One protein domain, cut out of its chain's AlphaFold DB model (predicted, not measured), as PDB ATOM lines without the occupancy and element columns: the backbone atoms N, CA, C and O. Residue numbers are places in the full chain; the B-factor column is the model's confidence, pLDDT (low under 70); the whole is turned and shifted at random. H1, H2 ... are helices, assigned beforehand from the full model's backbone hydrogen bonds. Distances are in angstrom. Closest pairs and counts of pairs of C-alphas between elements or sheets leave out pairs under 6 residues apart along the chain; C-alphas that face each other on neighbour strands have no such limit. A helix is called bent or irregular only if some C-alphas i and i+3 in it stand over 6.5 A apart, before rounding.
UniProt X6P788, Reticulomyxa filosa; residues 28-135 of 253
ATOM      1  N   VAL A  28      29.936 -27.165  35.922       71.19
ATOM      2  CA  VAL A  28      30.744 -26.752  37.059       71.19
ATOM      3  C   VAL A  28      31.120 -25.314  36.734       71.19
ATOM      4  O   VAL A  28      31.469 -25.031  35.592       71.19
ATOM      5  N   VAL A  29      30.967 -24.374  37.667       74.31
ATOM      6  CA  VAL A  29      31.202 -22.928  37.435       74.31
ATOM      7  C   VAL A  29      32.485 -22.665  36.633       74.31
ATOM      8  O   VAL A  29      32.553 -21.741  35.825       74.31
ATOM      9  N   THR A  30      33.470 -23.541  36.811       77.75
ATOM     10  CA  THR A  30      34.725 -23.634  36.071       77.75
ATOM     11  C   THR A  30      34.561 -23.806  34.552       77.75
ATOM     12  O   THR A  30      35.240 -23.122  33.794       77.75
ATOM     13  N   GLU A  31      33.649 -24.649  34.071       80.75
ATOM     14  CA  GLU A  31      33.335 -24.823  32.649       80.75
ATOM     15  C   GLU A  31      32.696 -23.562  32.058       80.75
ATOM     16  O   GLU A  31      33.101 -23.112  30.986       80.75
ATOM     17  N   LEU A  32      31.746 -22.943  32.772       82.44
ATOM     18  CA  LEU A  32      31.149 -21.672  32.344       82.44
ATOM     19  C   LEU A  32      32.190 -20.549  32.311       82.44
ATOM     20  O   LEU A  32      32.206 -19.766  31.363       82.44
ATOM     21  N   ALA A  33      33.095 -20.501  33.289       82.12
ATOM     22  CA  ALA A  33      34.200 -19.549  33.308       82.12
ATOM     23  C   ALA A  33      35.155 -19.766  32.121       82.12
ATOM     24  O   ALA A  33      35.496 -18.817  31.418       82.12
ATOM     25  N   GLN A  34      35.524 -21.014  31.823       83.75
ATOM     26  CA  GLN A  34      36.368 -21.342  30.669       83.75
ATOM     27  C   GLN A  34      35.699 -21.006  29.331       83.75
ATOM     28  O   GLN A  34      36.381 -20.587  28.392       83.75
ATOM     29  N   LEU A  35      34.381 -21.183  29.228       84.38
ATOM     30  CA  LEU A  35      33.612 -20.761  28.060       84.38
ATOM     31  C   LEU A  35      33.555 -19.231  27.957       84.38
ATOM     32  O   LEU A  35      33.754 -18.704  26.864       84.38
ATOM     33  N   ALA A  36      33.382 -18.521  29.074       84.75
ATOM     34  CA  ALA A  36      33.340 -17.058  29.108       84.75
ATOM     35  C   ALA A  36      34.640 -16.399  28.616       84.75
ATOM     36  O   ALA A  36      34.613 -15.289  28.084       84.75
ATOM     37  N   LEU A  37      35.782 -17.076  28.764       83.75
ATOM     38  CA  LEU A  37      37.063 -16.592  28.245       83.75
ATOM     39  C   LEU A  37      37.169 -16.694  26.716       83.75
ATOM     40  O   LEU A  37      37.928 -15.949  26.102       83.75
ATOM     41  N   LYS A  38      36.424 -17.616  26.097       85.25
ATOM     42  CA  LYS A  38      36.544 -17.936  24.666       85.25
ATOM     43  C   LYS A  38      35.438 -17.331  23.811       85.25
ATOM     44  O   LYS A  38      35.656 -17.121  22.621       85.25
ATOM     45  N   GLN A  39      34.249 -17.130  24.375       85.62
ATOM     46  CA  GLN A  39      33.065 -16.730  23.619       85.62
ATOM     47  C   GLN A  39      32.064 -15.944  24.478       85.62
ATOM     48  O   GLN A  39      32.055 -16.100  25.703       85.62
ATOM     49  N   PRO A  40      31.188 -15.128  23.858       87.19
ATOM     50  CA  PRO A  40      30.064 -14.523  24.562       87.19
ATOM     51  C   PRO A  40      29.114 -15.610  25.081       87.19
ATOM     52  O   PRO A  40      28.753 -16.535  24.350       87.19
ATOM     53  N   LEU A  41      28.726 -15.503  26.348       87.81
ATOM     54  CA  LEU A  41      27.764 -16.398  26.979       87.81
ATOM     55  C   LEU A  41      26.328 -15.943  26.709       87.81
ATOM     56  O   LEU A  41      26.042 -14.755  26.554       87.81
ATOM     57  N   LEU A  42      25.410 -16.910  26.693       88.88
ATOM     58  CA  LEU A  42      23.974 -16.639  26.639       88.88
ATOM     59  C   LEU A  42      23.494 -16.048  27.967       88.88
ATOM     60  O   LEU A  42      24.031 -16.368  29.027       88.88
ATOM     61  N   GLU A  43      22.435 -15.241  27.929       87.19
ATOM     62  CA  GLU A  43      21.879 -14.597  29.127       87.19
ATOM     63  C   GLU A  43      21.500 -15.614  30.220       87.19
ATOM     64  O   GLU A  43      21.785 -15.398  31.396       87.19
ATOM     65  N   GLU A  44      20.976 -16.780  29.827       86.69
ATOM     66  CA  GLU A  44      20.693 -17.899  30.733       86.69
ATOM     67  C   GLU A  44      21.959 -18.412  31.436       86.69
ATOM     68  O   GLU A  44      21.962 -18.623  32.647       86.69
ATOM     69  N   GLN A  45      23.065 -18.561  30.703       85.81
ATOM     70  CA  GLN A  45      24.342 -19.025  31.253       85.81
ATOM     71  C   GLN A  45      24.962 -17.982  32.186       85.81
ATOM     72  O   GLN A  45      25.535 -18.341  33.213       85.81
ATOM     73  N   ILE A  46      24.814 -16.693  31.863       86.38
ATOM     74  CA  ILE A  46      25.250 -15.590  32.725       86.38
ATOM     75  C   ILE A  46      24.444 -15.592  34.029       86.38
ATOM     76  O   ILE A  46      25.025 -15.444  35.103       86.38
ATOM     77  N   ALA A  47      23.123 -15.776  33.956       86.94
ATOM     78  CA  ALA A  47      22.263 -15.850  35.134       86.94
ATOM     79  C   ALA A  47      22.610 -17.060  36.016       86.94
ATOM     80  O   ALA A  47      22.739 -16.914  37.233       86.94
ATOM     81  N   LEU A  48      22.846 -18.225  35.402       85.94
ATOM     82  CA  LEU A  48      23.297 -19.424  36.107       85.94
ATOM     83  C   LEU A  48      24.641 -19.189  36.799       85.94
ATOM     84  O   LEU A  48      24.742 -19.420  38.004       85.94
ATOM     85  N   PHE A  49      25.632 -18.645  36.083       85.94
ATOM     86  CA  PHE A  49      26.941 -18.312  36.646       85.94
ATOM     87  C   PHE A  49      26.817 -17.375  37.852       85.94
ATOM     88  O   PHE A  49      27.381 -17.649  38.909       85.94
ATOM     89  N   LYS A  50      26.034 -16.296  37.727       86.88
ATOM     90  CA  LYS A  50      25.795 -15.358  38.831       86.88
ATOM     91  C   LYS A  50      25.176 -16.072  40.029       86.88
ATOM     92  O   LYS A  50      25.731 -15.974  41.118       86.88
ATOM     93  N   SER A  51      24.112 -16.847  39.818       84.19
ATOM     94  CA  SER A  51      23.412 -17.550  40.900       84.19
ATOM     95  C   SER A  51      24.303 -18.554  41.637       84.19
ATOM     96  O   SER A  51      24.234 -18.663  42.856       84.19
ATOM     97  N   GLU A  52      25.192 -19.247  40.925       81.00
ATOM     98  CA  GLU A  52      26.080 -20.246  41.520       81.00
ATOM     99  C   GLU A  52      27.213 -19.603  42.335       81.00
ATOM    100  O   GLU A  52      27.625 -20.111  43.382       81.00
ATOM    101  N   ILE A  53      27.668 -18.427  41.900       80.75
ATOM    102  CA  ILE A  53      28.597 -17.593  42.664       80.75
ATOM    103  C   ILE A  53      27.899 -16.991  43.899       80.75
ATOM    104  O   ILE A  53      28.519 -16.911  44.952       80.75
ATOM    105  N   GLU A  54      26.613 -16.622  43.825       81.56
ATOM    106  CA  GLU A  54      25.855 -16.105  44.985       81.56
ATOM    107  C   GLU A  54      25.602 -17.149  46.073       81.56
ATOM    108  O   GLU A  54      25.556 -16.791  47.248       81.56
ATOM    109  N   LYS A  55      25.461 -18.428  45.706       78.31
ATOM    110  CA  LYS A  55      25.319 -19.530  46.674       78.31
ATOM    111  C   LYS A  55      26.586 -19.765  47.506       78.31
ATOM    112  O   LYS A  55      26.516 -20.449  48.522       78.31
ATOM    113  N   THR A  56      27.737 -19.254  47.067       70.50
ATOM    114  CA  THR A  56      29.025 -19.445  47.745       70.50
ATOM    115  C   THR A  56      29.269 -18.310  48.746       70.50
ATOM    116  O   THR A  56      29.075 -17.139  48.422       70.50
ATOM    117  N   ASP A  57      29.732 -18.638  49.955       66.12
ATOM    118  CA  ASP A  57      30.025 -17.651  50.999       66.12
ATOM    119  C   ASP A  57      31.089 -16.625  50.568       66.12
ATOM    120  O   ASP A  57      32.087 -16.944  49.918       66.12
ATOM    121  N   SER A  58      30.915 -15.372  51.006       63.97
ATOM    122  CA  SER A  58      31.730 -14.219  50.584       63.97
ATOM    123  C   SER A  58      33.236 -14.348  50.860       63.97
ATOM    124  O   SER A  58      34.020 -13.629  50.242       63.97
ATOM    125  N   LYS A  59      33.652 -15.220  51.790       63.44
ATOM    126  CA  LYS A  59      35.062 -15.420  52.172       63.44
ATOM    127  C   LYS A  59      35.785 -16.433  51.279       63.44
ATOM    128  O   LYS A  59      36.964 -16.243  50.991       63.44
ATOM    129  N   ASP A  60      35.071 -17.448  50.804       66.44
ATOM    130  CA  ASP A  60      35.608 -18.457  49.884       66.44
ATOM    131  C   ASP A  60      35.418 -18.036  48.422       66.44
ATOM    132  O   ASP A  60      36.052 -18.575  47.519       66.44
ATOM    133  N   LEU A  61      34.604 -17.004  48.189       71.56
ATOM    134  CA  LEU A  61      34.305 -16.449  46.877       71.56
ATOM    135  C   LEU A  61      35.552 -16.044  46.087       71.56
ATOM    136  O   LEU A  61      35.679 -16.384  44.914       71.56
ATOM    137  N   SER A  62      36.489 -15.335  46.722       68.06
ATOM    138  CA  SER A  62      37.715 -14.894  46.053       68.06
ATOM    139  C   SER A  62      38.624 -16.070  45.692       68.06
ATOM    140  O   SER A  62      39.210 -16.061  44.614       68.06
ATOM    141  N   SER A  63      38.705 -17.095  46.551       70.94
ATOM    142  CA  SER A  63      39.466 -18.320  46.256       70.94
ATOM    143  C   SER A  63      38.784 -19.119  45.146       70.94
ATOM    144  O   SER A  63      39.429 -19.465  44.169       70.94
ATOM    145  N   LYS A  64      37.458 -19.279  45.172       73.69
ATOM    146  CA  LYS A  64      36.704 -19.960  44.110       73.69
ATOM    147  C   LYS A  64      36.845 -19.279  42.742       73.69
ATOM    148  O   LYS A  64      37.031 -19.938  41.721       73.69
ATOM    149  N   ILE A  65      36.792 -17.951  42.700       76.56
ATOM    150  CA  ILE A  65      36.933 -17.178  41.456       76.56
ATOM    151  C   ILE A  65      38.354 -17.282  40.883       76.56
ATOM    152  O   ILE A  65      38.518 -17.451  39.674       76.56
ATOM    153  N   MET A  66      39.381 -17.178  41.728       75.81
ATOM    154  CA  MET A  66      40.772 -17.203  41.268       75.81
ATOM    155  C   MET A  66      41.283 -18.629  41.025       75.81
ATOM    156  O   MET A  66      41.852 -18.888  39.968       75.81
ATOM    157  N   ASP A  67      41.049 -19.547  41.963       71.44
ATOM    158  CA  ASP A  67      41.621 -20.897  41.974       71.44
ATOM    159  C   ASP A  67      40.783 -21.893  41.160       71.44
ATOM    160  O   ASP A  67      41.342 -22.698  40.416       71.44
ATOM    161  N   GLU A  68      39.448 -21.838  41.255       69.12
ATOM    162  CA  GLU A  68      38.576 -22.767  40.516       69.12
ATOM    163  C   GLU A  68      38.191 -22.214  39.139       69.12
ATOM    164  O   GLU A  68      38.252 -22.926  38.136       69.12
ATOM    165  N   CYS A  69      37.803 -20.939  39.063       73.75
ATOM    166  CA  CYS A  69      37.328 -20.341  37.812       73.75
ATOM    167  C   CYS A  69      38.465 -19.788  36.939       73.75
ATOM    168  O   CYS A  69      38.231 -19.472  35.772       73.75
ATOM    169  N   GLY A  70      39.684 -19.660  37.479       76.94
ATOM    170  CA  GLY A  70      40.843 -19.137  36.750       76.94
ATOM    171  C   GLY A  70      40.685 -17.680  36.303       76.94
ATOM    172  O   GLY A  70      41.379 -17.245  35.387       76.94
ATOM    173  N   LEU A  71      39.766 -16.925  36.918       80.50
ATOM    174  CA  LEU A  71      39.472 -15.539  36.561       80.50
ATOM    175  C   LEU A  71      40.483 -14.605  37.222       80.50
ATOM    176  O   LEU A  71      40.149 -13.828  38.114       80.50
ATOM    177  N   THR A  72      41.742 -14.697  36.807       83.88
ATOM    178  CA  THR A  72      42.821 -13.828  37.287       83.88
ATOM    179  C   THR A  72      42.797 -12.471  36.572       83.88
ATOM    180  O   THR A  72      42.218 -12.364  35.483       83.88
ATOM    181  N   PRO A  73      43.449 -11.427  37.123       83.56
ATOM    182  CA  PRO A  73      43.557 -10.128  36.458       83.56
ATOM    183  C   PRO A  73      44.086 -10.217  35.017       83.56
ATOM    184  O   PRO A  73      43.630  -9.472  34.159       83.56
ATOM    185  N   ASP A  74      44.965 -11.176  34.713       85.19
ATOM    186  CA  ASP A  74      45.529 -11.364  33.368       85.19
ATOM    187  C   ASP A  74      44.495 -11.832  32.332       85.19
ATOM    188  O   ASP A  74      44.630 -11.564  31.139       85.19
ATOM    189  N   THR A  75      43.439 -12.519  32.778       85.81
ATOM    190  CA  THR A  75      42.341 -12.978  31.910       85.81
ATOM    191  C   THR A  75      41.279 -11.902  31.677       85.81
ATOM    192  O   THR A  75      40.438 -12.038  30.784       85.81
ATOM    193  N   LEU A  76      41.343 -10.793  32.427       88.62
ATOM    194  CA  LEU A  76      40.379  -9.699  32.361       88.62
ATOM    195  C   LEU A  76      40.184  -9.135  30.943       88.62
ATOM    196  O   LEU A  76      39.029  -8.978  30.554       88.62
ATOM    197  N   PRO A  77      41.227  -8.882  30.122       89.50
ATOM    198  CA  PRO A  77      41.035  -8.350  28.771       89.50
ATOM    199  C   PRO A  77      40.178  -9.264  27.885       89.50
ATOM    200  O   PRO A  77      39.337  -8.785  27.125       89.50
ATOM    201  N   GLN A  78      40.351 -10.584  28.013       88.69
ATOM    202  CA  GLN A  78      39.571 -11.571  27.261       88.69
ATOM    203  C   GLN A  78      38.121 -11.600  27.736       88.69
ATOM    204  O   GLN A  78      37.203 -11.691  26.923       88.69
ATOM    205  N   LEU A  79      37.904 -11.482  29.046       88.00
ATOM    206  CA  LEU A  79      36.563 -11.460  29.611       88.00
ATOM    207  C   LEU A  79      35.818 -10.169  29.244       88.00
ATOM    208  O   LEU A  79      34.638 -10.226  28.919       88.00
ATOM    209  N   VAL A  80      36.507  -9.024  29.211       91.00
ATOM    210  CA  VAL A  80      35.941  -7.743  28.756       91.00
ATOM    211  C   VAL A  80      35.525  -7.813  27.290       91.00
ATOM    212  O   VAL A  80      34.447  -7.340  26.951       91.00
ATOM    213  N   ALA A  81      36.334  -8.434  26.427       88.56
ATOM    214  CA  ALA A  81      36.028  -8.545  25.002       88.56
ATOM    215  C   ALA A  81      34.754  -9.361  24.710       88.56
ATOM    216  O   ALA A  81      34.063  -9.084  23.730       88.56
ATOM    217  N   HIS A  82      34.439 -10.355  25.547       87.56
ATOM    218  CA  HIS A  82      33.346 -11.296  25.285       87.56
ATOM    219  C   HIS A  82      32.134 -11.135  26.212       87.56
ATOM    220  O   HIS A  82      31.015 -11.406  25.784       87.56
ATOM    221  N   ASN A  83      32.330 -10.737  27.474       90.81
ATOM    222  CA  ASN A  83      31.335 -10.882  28.543       90.81
ATOM    223  C   ASN A  83      31.398  -9.759  29.602       90.81
ATOM    224  O   ASN A  83      31.666 -10.016  30.780       90.81
ATOM    225  N   VAL A  84      31.061  -8.523  29.220       91.69
ATOM    226  CA  VAL A  84      30.971  -7.369  30.145       91.69
ATOM    227  C   VAL A  84      30.128  -7.647  31.406       91.69
ATOM    228  O   VAL A  84      30.630  -7.386  32.500       91.69
ATOM    229  N   PRO A  85      28.927  -8.269  31.338       90.62
ATOM    230  CA  PRO A  85      28.077  -8.446  32.522       90.62
ATOM    231  C   PRO A  85      28.670  -9.355  33.606       90.62
ATOM    232  O   PRO A  85      28.284  -9.259  34.774       90.62
ATOM    233  N   ILE A  86      29.568 -10.268  33.221       89.75
ATOM    234  CA  ILE A  86      30.289 -11.140  34.156       89.75
ATOM    235  C   ILE A  86      31.390 -10.336  34.840       89.75
ATOM    236  O   ILE A  86      31.547 -10.435  36.054       89.75
ATOM    237  N   VAL A  87      32.103  -9.496  34.082       91.19
ATOM    238  CA  VAL A  87      33.125  -8.603  34.636       91.19
ATOM    239  C   VAL A  87      32.499  -7.618  35.622       91.19
ATOM    240  O   VAL A  87      32.979  -7.500  36.743       91.19
ATOM    241  N   THR A  88      31.393  -6.963  35.266       91.62
ATOM    242  CA  THR A  88      30.686  -6.037  36.169       91.62
ATOM    243  C   THR A  88      30.330  -6.718  37.493       91.62
ATOM    244  O   THR A  88      30.583  -6.182  38.573       91.62
ATOM    245  N   TYR A  89      29.805  -7.943  37.417       89.19
ATOM    246  CA  TYR A  89      29.462  -8.737  38.592       89.19
ATOM    247  C   TYR A  89      30.694  -9.152  39.414       89.19
ATOM    248  O   TYR A  89      30.672  -9.075  40.643       89.19
ATOM    249  N   LEU A  90      31.794  -9.520  38.753       88.50
ATOM    250  CA  LEU A  90      33.071  -9.825  39.396       88.50
ATOM    251  C   LEU A  90      33.581  -8.631  40.215       88.50
ATOM    252  O   LEU A  90      33.920  -8.787  41.387       88.50
ATOM    253  N   PHE A  91      33.575  -7.429  39.637       90.38
ATOM    254  CA  PHE A  91      33.960  -6.207  40.347       90.38
ATOM    255  C   PHE A  91      33.041  -5.929  41.539       90.38
ATOM    256  O   PHE A  91      33.532  -5.602  42.619       90.38
ATOM    257  N   GLN A  92      31.727  -6.111  41.380       89.44
ATOM    258  CA  GLN A  92      30.766  -5.935  42.471       89.44
ATOM    259  C   GLN A  92      31.074  -6.858  43.659       89.44
ATOM    260  O   GLN A  92      31.009  -6.423  44.805       89.44
ATOM    261  N   LYS A  93      31.445  -8.116  43.398       86.44
ATOM    262  CA  LYS A  93      31.773  -9.087  44.452       86.44
ATOM    263  C   LYS A  93      33.167  -8.906  45.046       86.44
ATOM    264  O   LYS A  93      33.365  -9.197  46.220       86.44
ATOM    265  N   LEU A  94      34.127  -8.416  44.264       84.69
ATOM    266  CA  LEU A  94      35.505  -8.218  44.717       84.69
ATOM    267  C   LEU A  94      35.759  -6.845  45.353       84.69
ATOM    268  O   LEU A  94      36.852  -6.647  45.878       84.69
ATOM    269  N   THR A  95      34.795  -5.917  45.345       84.69
ATOM    270  CA  THR A  95      34.980  -4.522  45.801       84.69
ATOM    271  C   THR A  95      35.558  -4.414  47.220       84.69
ATOM    272  O   THR A  95      36.425  -3.575  47.457       84.69
ATOM    273  N   ASP A  96      35.145  -5.291  48.139       81.19
ATOM    274  CA  ASP A  96      35.606  -5.280  49.537       81.19
ATOM    275  C   ASP A  96      36.930  -6.039  49.756       81.19
ATOM    276  O   ASP A  96      37.464  -6.086  50.865       81.19
ATOM    277  N   THR A  97      37.481  -6.646  48.703       82.38
ATOM    278  CA  THR A  97      38.700  -7.457  48.774       82.38
ATOM    279  C   THR A  97      39.938  -6.650  48.368       82.38
ATOM    280  O   THR A  97      39.863  -5.792  47.488       82.38
ATOM    281  N   PRO A  98      41.127  -6.940  48.929       79.12
ATOM    282  CA  PRO A  98      42.355  -6.228  48.559       79.12
ATOM    283  C   PRO A  98      42.793  -6.485  47.104       79.12
ATOM    284  O   PRO A  98      43.544  -5.683  46.545       79.12
ATOM    285  N   TYR A  99      42.306  -7.566  46.482       81.44
ATOM    286  CA  TYR A  99      42.635  -7.970  45.111       81.44
ATOM    287  C   TYR A  99      42.055  -7.034  44.046       81.44
ATOM    288  O   TYR A  99      42.587  -6.972  42.939       81.44
ATOM    289  N   ILE A 100      41.009  -6.263  44.370       87.19
ATOM    290  CA  ILE A 100      40.323  -5.387  43.410       87.19
ATOM    291  C   ILE A 100      41.255  -4.362  42.753       87.19
ATOM    292  O   ILE A 100      41.083  -4.028  41.584       87.19
ATOM    293  N   ASN A 101      42.279  -3.894  43.475       89.75
ATOM    294  CA  ASN A 101      43.226  -2.913  42.943       89.75
ATOM    295  C   ASN A 101      43.996  -3.473  41.740       89.75
ATOM    296  O   ASN A 101      44.165  -2.770  40.752       89.75
ATOM    297  N   SER A 102      44.363  -4.759  41.769       90.44
ATOM    298  CA  SER A 102      45.020  -5.415  40.635       90.44
ATOM    299  C   SER A 102      44.105  -5.507  39.412       90.44
ATOM    300  O   SER A 102      44.573  -5.346  38.288       90.44
ATOM    301  N   TYR A 103      42.796  -5.700  39.606       90.38
ATOM    302  CA  TYR A 103      41.831  -5.662  38.501       90.38
ATOM    303  C   TYR A 103      41.666  -4.248  37.936       90.38
ATOM    304  O   TYR A 103      41.616  -4.092  36.716       90.38
ATOM    305  N   TYR A 104      41.634  -3.210  38.782       91.50
ATOM    306  CA  TYR A 104      41.634  -1.819  38.315       91.50
ATOM    307  C   TYR A 104      42.915  -1.461  37.552       91.50
ATOM    308  O   TYR A 104      42.833  -0.807  36.513       91.50
ATOM    309  N   ASP A 105      44.081  -1.924  38.009       91.94
ATOM    310  CA  ASP A 105      45.357  -1.688  37.329       91.94
ATOM    311  C   ASP A 105      45.374  -2.285  35.918       91.94
ATOM    312  O   ASP A 105      45.872  -1.648  34.985       91.94
ATOM    313  N   VAL A 106      44.820  -3.491  35.743       92.62
ATOM    314  CA  VAL A 106      44.671  -4.103  34.415       92.62
ATOM    315  C   VAL A 106      43.625  -3.359  33.589       92.62
ATOM    316  O   VAL A 106      43.883  -3.075  32.422       92.62
ATOM    317  N   LEU A 107      42.484  -2.983  34.181       92.25
ATOM    318  CA  LEU A 107      41.419  -2.231  33.505       92.25
ATOM    319  C   LEU A 107      41.934  -0.906  32.920       92.25
ATOM    320  O   LEU A 107      41.617  -0.568  31.782       92.25
ATOM    321  N   ILE A 108      42.760  -0.175  33.675       93.00
ATOM    322  CA  ILE A 108      43.365   1.090  33.228       93.00
ATOM    323  C   ILE A 108      44.320   0.873  32.057       93.00
ATOM    324  O   ILE A 108      44.382   1.712  31.163       93.00
ATOM    325  N   LYS A 109      45.057  -0.240  32.064       91.56
ATOM    326  CA  LYS A 109      46.072  -0.582  31.059       91.56
ATOM    327  C   LYS A 109      45.509  -1.361  29.869       91.56
ATOM    328  O   LYS A 109      46.291  -1.872  29.070       91.56
ATOM    329  N   LEU A 110      44.186  -1.489  29.751       90.00
ATOM    330  CA  LEU A 110      43.586  -2.174  28.612       90.00
ATOM    331  C   LEU A 110      43.938  -1.469  27.305       90.00
ATOM    332  O   LEU A 110      43.837  -0.248  27.177       90.00
ATOM    333  N   ASP A 111      44.293  -2.284  26.318       86.31
ATOM    334  CA  ASP A 111      44.569  -1.838  24.963       86.31
ATOM    335  C   ASP A 111      43.253  -1.540  24.228       86.31
ATOM    336  O   ASP A 111      42.643  -2.402  23.588       86.31
ATOM    337  N   VAL A 112      42.792  -0.292  24.337       88.44
ATOM    338  CA  VAL A 112      41.603   0.190  23.620       88.44
ATOM    339  C   VAL A 112      41.878   0.487  22.142       88.44
ATOM    340  O   VAL A 112      40.947   0.834  21.413       88.44
ATOM    341  N   SER A 113      43.118   0.325  21.660       84.06
ATOM    342  CA  SER A 113      43.436   0.444  20.231       84.06
ATOM    343  C   SER A 113      42.860  -0.714  19.407       84.06
ATOM    344  O   SER A 113      42.738  -0.629  18.184       84.06
ATOM    345  N   GLN A 114      42.442  -1.795  20.069       83.94
ATOM    346  CA  GLN A 114      41.814  -2.937  19.423       83.94
ATOM    347  C   GLN A 114      40.298  -2.753  19.328       83.94
ATOM    348  O   GLN A 114      39.602  -2.533  20.323       83.94
ATOM    349  N   SER A 115      39.748  -2.939  18.123       79.75
ATOM    350  CA  SER A 115      38.308  -2.774  17.870       79.75
ATOM    351  C   SER A 115      37.412  -3.687  18.708       79.75
ATOM    352  O   SER A 115      36.245  -3.351  18.900       79.75
ATOM    353  N   GLN A 116      37.922  -4.829  19.170       84.19
ATOM    354  CA  GLN A 116      37.165  -5.778  19.989       84.19
ATOM    355  C   GLN A 116      37.107  -5.376  21.472       84.19
ATOM    356  O   GLN A 116      36.225  -5.843  22.179       84.19
ATOM    357  N   ILE A 117      37.996  -4.490  21.940       87.00
ATOM    358  CA  ILE A 117      38.123  -4.120  23.362       87.00
ATOM    359  C   ILE A 117      37.584  -2.709  23.628       87.00
ATOM    360  O   ILE A 117      37.000  -2.454  24.681       87.00
ATOM    361  N   ALA A 118      37.725  -1.787  22.671       89.44
ATOM    362  CA  ALA A 118      37.360  -0.380  22.836       89.44
ATOM    363  C   ALA A 118      35.933  -0.147  23.368       89.44
ATOM    364  O   ALA A 118      35.746   0.544  24.365       89.44
ATOM    365  N   LEU A 119      34.922  -0.723  22.708       91.50
ATOM    366  CA  LEU A 119      33.524  -0.536  23.105       91.50
ATOM    367  C   LEU A 119      33.185  -1.288  24.406       91.50
ATOM    368  O   LEU A 119      32.702  -0.624  25.324       91.50
ATOM    369  N   PRO A 120      33.488  -2.597  24.540       91.50
ATOM    370  CA  PRO A 120      33.176  -3.328  25.768       91.50
ATOM    371  C   PRO A 120      33.879  -2.776  27.014       91.50
ATOM    372  O   PRO A 120      33.303  -2.779  28.096       91.50
ATOM    373  N   SER A 121      35.103  -2.251  26.887       93.19
ATOM    374  CA  SER A 121      35.813  -1.646  28.025       93.19
ATOM    375  C   SER A 121      35.159  -0.348  28.510       93.19
ATOM    376  O   SER A 121      34.986  -0.170  29.714       93.19
ATOM    377  N   MET A 122      34.731   0.539  27.603       92.69
ATOM    378  CA  MET A 122      34.016   1.765  27.985       92.69
ATOM    379  C   MET A 122      32.610   1.470  28.516       92.69
ATOM    380  O   MET A 122      32.144   2.149  29.434       92.69
ATOM    381  N   GLU A 123      31.936   0.461  27.960       93.00
ATOM    382  CA  GLU A 123      30.660  -0.041  28.473       93.00
ATOM    383  C   GLU A 123      30.818  -0.574  29.897       93.00
ATOM    384  O   GLU A 123      30.087  -0.136  30.786       93.00
ATOM    385  N   LEU A 124      31.838  -1.403  30.140       94.12
ATOM    386  CA  LEU A 124      32.173  -1.898  31.468       94.12
ATOM    387  C   LEU A 124      32.396  -0.752  32.453       94.12
ATOM    388  O   LEU A 124      31.760  -0.729  33.497       94.12
ATOM    389  N   VAL A 125      33.267   0.217  32.146       93.00
ATOM    390  CA  VAL A 125      33.516   1.337  33.072       93.00
ATOM    391  C   VAL A 125      32.219   2.097  33.355       93.00
ATOM    392  O   VAL A 125      31.959   2.479  34.494       93.00
ATOM    393  N   ASN A 126      31.366   2.272  32.349       91.88
ATOM    394  CA  ASN A 126      30.070   2.907  32.526       91.88
ATOM    395  C   ASN A 126      29.106   2.099  33.422       91.88
ATOM    396  O   ASN A 126      28.391   2.697  34.224       91.88
ATOM    397  N   GLU A 127      29.068   0.772  33.303       92.25
ATOM    398  CA  GLU A 127      28.292  -0.088  34.206       92.25
ATOM    399  C   GLU A 127      28.868  -0.093  35.626       92.25
ATOM    400  O   GLU A 127      28.123   0.038  36.598       92.25
ATOM    401  N   LEU A 128      30.194  -0.177  35.755       92.06
ATOM    402  CA  LEU A 128      30.882  -0.169  37.044       92.06
ATOM    403  C   LEU A 128      30.576   1.095  37.829       92.06
ATOM    404  O   LEU A 128      30.304   1.005  39.015       92.06
ATOM    405  N   VAL A 129      30.557   2.255  37.175       90.25
ATOM    406  CA  VAL A 129      30.198   3.528  37.813       90.25
ATOM    407  C   VAL A 129      28.770   3.525  38.373       90.25
ATOM    408  O   VAL A 129      28.498   4.223  39.347       90.25
ATOM    409  N   ALA A 130      27.852   2.760  37.776       89.12
ATOM    410  CA  ALA A 130      26.469   2.669  38.240       89.12
ATOM    411  C   ALA A 130      26.287   1.677  39.402       89.12
ATOM    412  O   ALA A 130      25.395   1.864  40.228       89.12
ATOM    413  N   VAL A 131      27.104   0.621  39.455       87.62
ATOM    414  CA  VAL A 131      26.945  -0.497  40.403       87.62
ATOM    415  C   VAL A 131      27.930  -0.418  41.574       87.62
ATOM    416  O   VAL A 131      27.632  -0.895  42.668       87.62
ATOM    417  N   VAL A 132      29.097   0.192  41.369       86.88
ATOM    418  CA  VAL A 132      30.214   0.258  42.317       86.88
ATOM    419  C   VAL A 132      30.694   1.705  42.447       86.88
ATOM    420  O   VAL A 132      30.768   2.453  41.473       86.88
ATOM    421  N   ASN A 133      31.080   2.117  43.656       85.19
ATOM    422  CA  ASN A 133      31.665   3.438  43.878       85.19
ATOM    423  C   ASN A 133      33.134   3.477  43.416       85.19
ATOM    424  O   ASN A 133      34.063   3.358  44.220       85.19
ATOM    425  N   VAL A 134      33.345   3.617  42.105       87.19
ATOM    426  CA  VAL A 134      34.682   3.707  41.508       87.19
ATOM    427  C   VAL A 134      35.318   5.054  41.846       87.19
ATOM    428  O   VAL A 134      34.739   6.115  41.612       87.19
ATOM    429  N   LYS A 135      36.542   5.020  42.379       89.44
ATOM    430  CA  LYS A 135      37.299   6.236  42.699       89.44
ATOM    431  C   LYS A 135      37.638   7.019  41.429       89.44
ATOM    432  O   LYS A 135      38.035   6.434  40.418       89.44
TER     433      LYS A 135
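What this domain is: This is residues 28 to 135 of the 253 residues of a protein of Reticulomyxa filosa (UniProt X6P788). This is a compact, rounded body of seven helices, with the helical hairpin of H4 and H5 in the middle, H1 and H2 on one side of it and H6 and H7 on the opposite side. H3 covers part of the body near H1 and H5 without firmly packing on any helix, and most of the helices that touch cross each other. The printed part has 108 residues with seven named helices, H1 to H7 in order along the chain, and no named strand; its class is all helix. The radius of gyration of the C-alphas is 12.9 A, and the C-alphas span 36 by 29 by 23 A.

Where its parts are: Find C-alpha 29 at (31.202, -22.928, 37.435); from there H1 runs to residue 38. H2 follows at residues 43 to 54, 16.4 A from first to last C-alpha, and H3 at residues 61 to 68. Look next for C-alpha 73 at (43.557, -10.128, 36.458), where H4, residues 73 to 82, begins. H4 is 15.2 A long and irregular: C-alphas 74 and 77 are 7.1 A apart. H5 holds residues 84 to 94 over 15.3 A, and H6 residues 100 to 108. H7, the longest, runs 20.4 A from residue 118 to residue 131, whose C-alpha is at (26.945, -0.497, 40.403).

How they stand to each other: Start at H4, the hub, which touches four helices. It touches H5 at Val 80 and Val 87, closest C-alphas 6.6 A apart, opposite ways at a shallow tilt of 33 degrees, only just short of steep. H1 touches H4 at Leu 37 and Leu 79, 5.3 A between their C-alphas. H6 touches H4 at Tyr 103 and Pro 73, closest C-alphas 5.2 A apart, at a steep tilt of 55 degrees. With residues 120 to 124 alone, H7 touches H4, about perpendicular at 75 degrees; the closest C-alphas are those of Pro 120 and Ala 81, 6.0 A apart. Look then at Val 84 and Leu 124, the closest C-alphas of H5 and H7, which touch at 5.8 A. H2 touches H5 with residues 46 to 50 alone, the same way at a shallow tilt of 7 degrees; the C-alphas of Ile 46 and Ile 86 come closest, 6.9 A. H1 and H2 touch at Val 29 and Phe 49, closest C-alphas 6.3 A apart. H3 is close but not clearly touching H1, with the C-alphas of Thr 30 and Glu 68 at 5.9 A. H2 and H7 are apart. Every O i to N i+4 pair is within hydrogen-bond range in H2, H3, H5 and H6, against 5 of 6 in H1, 4 of 6 in H4 and 9 of 10 in H7.

The domain as a whole: The C-alphas of Asp 57 and Ser 113, the two farthest apart, are 38.1 A from each other. The printed part has no cut and no long link. Mean pLDDT of the printed part is 84.7; look for values under 70 at residues 57 to 60, 62 and 68.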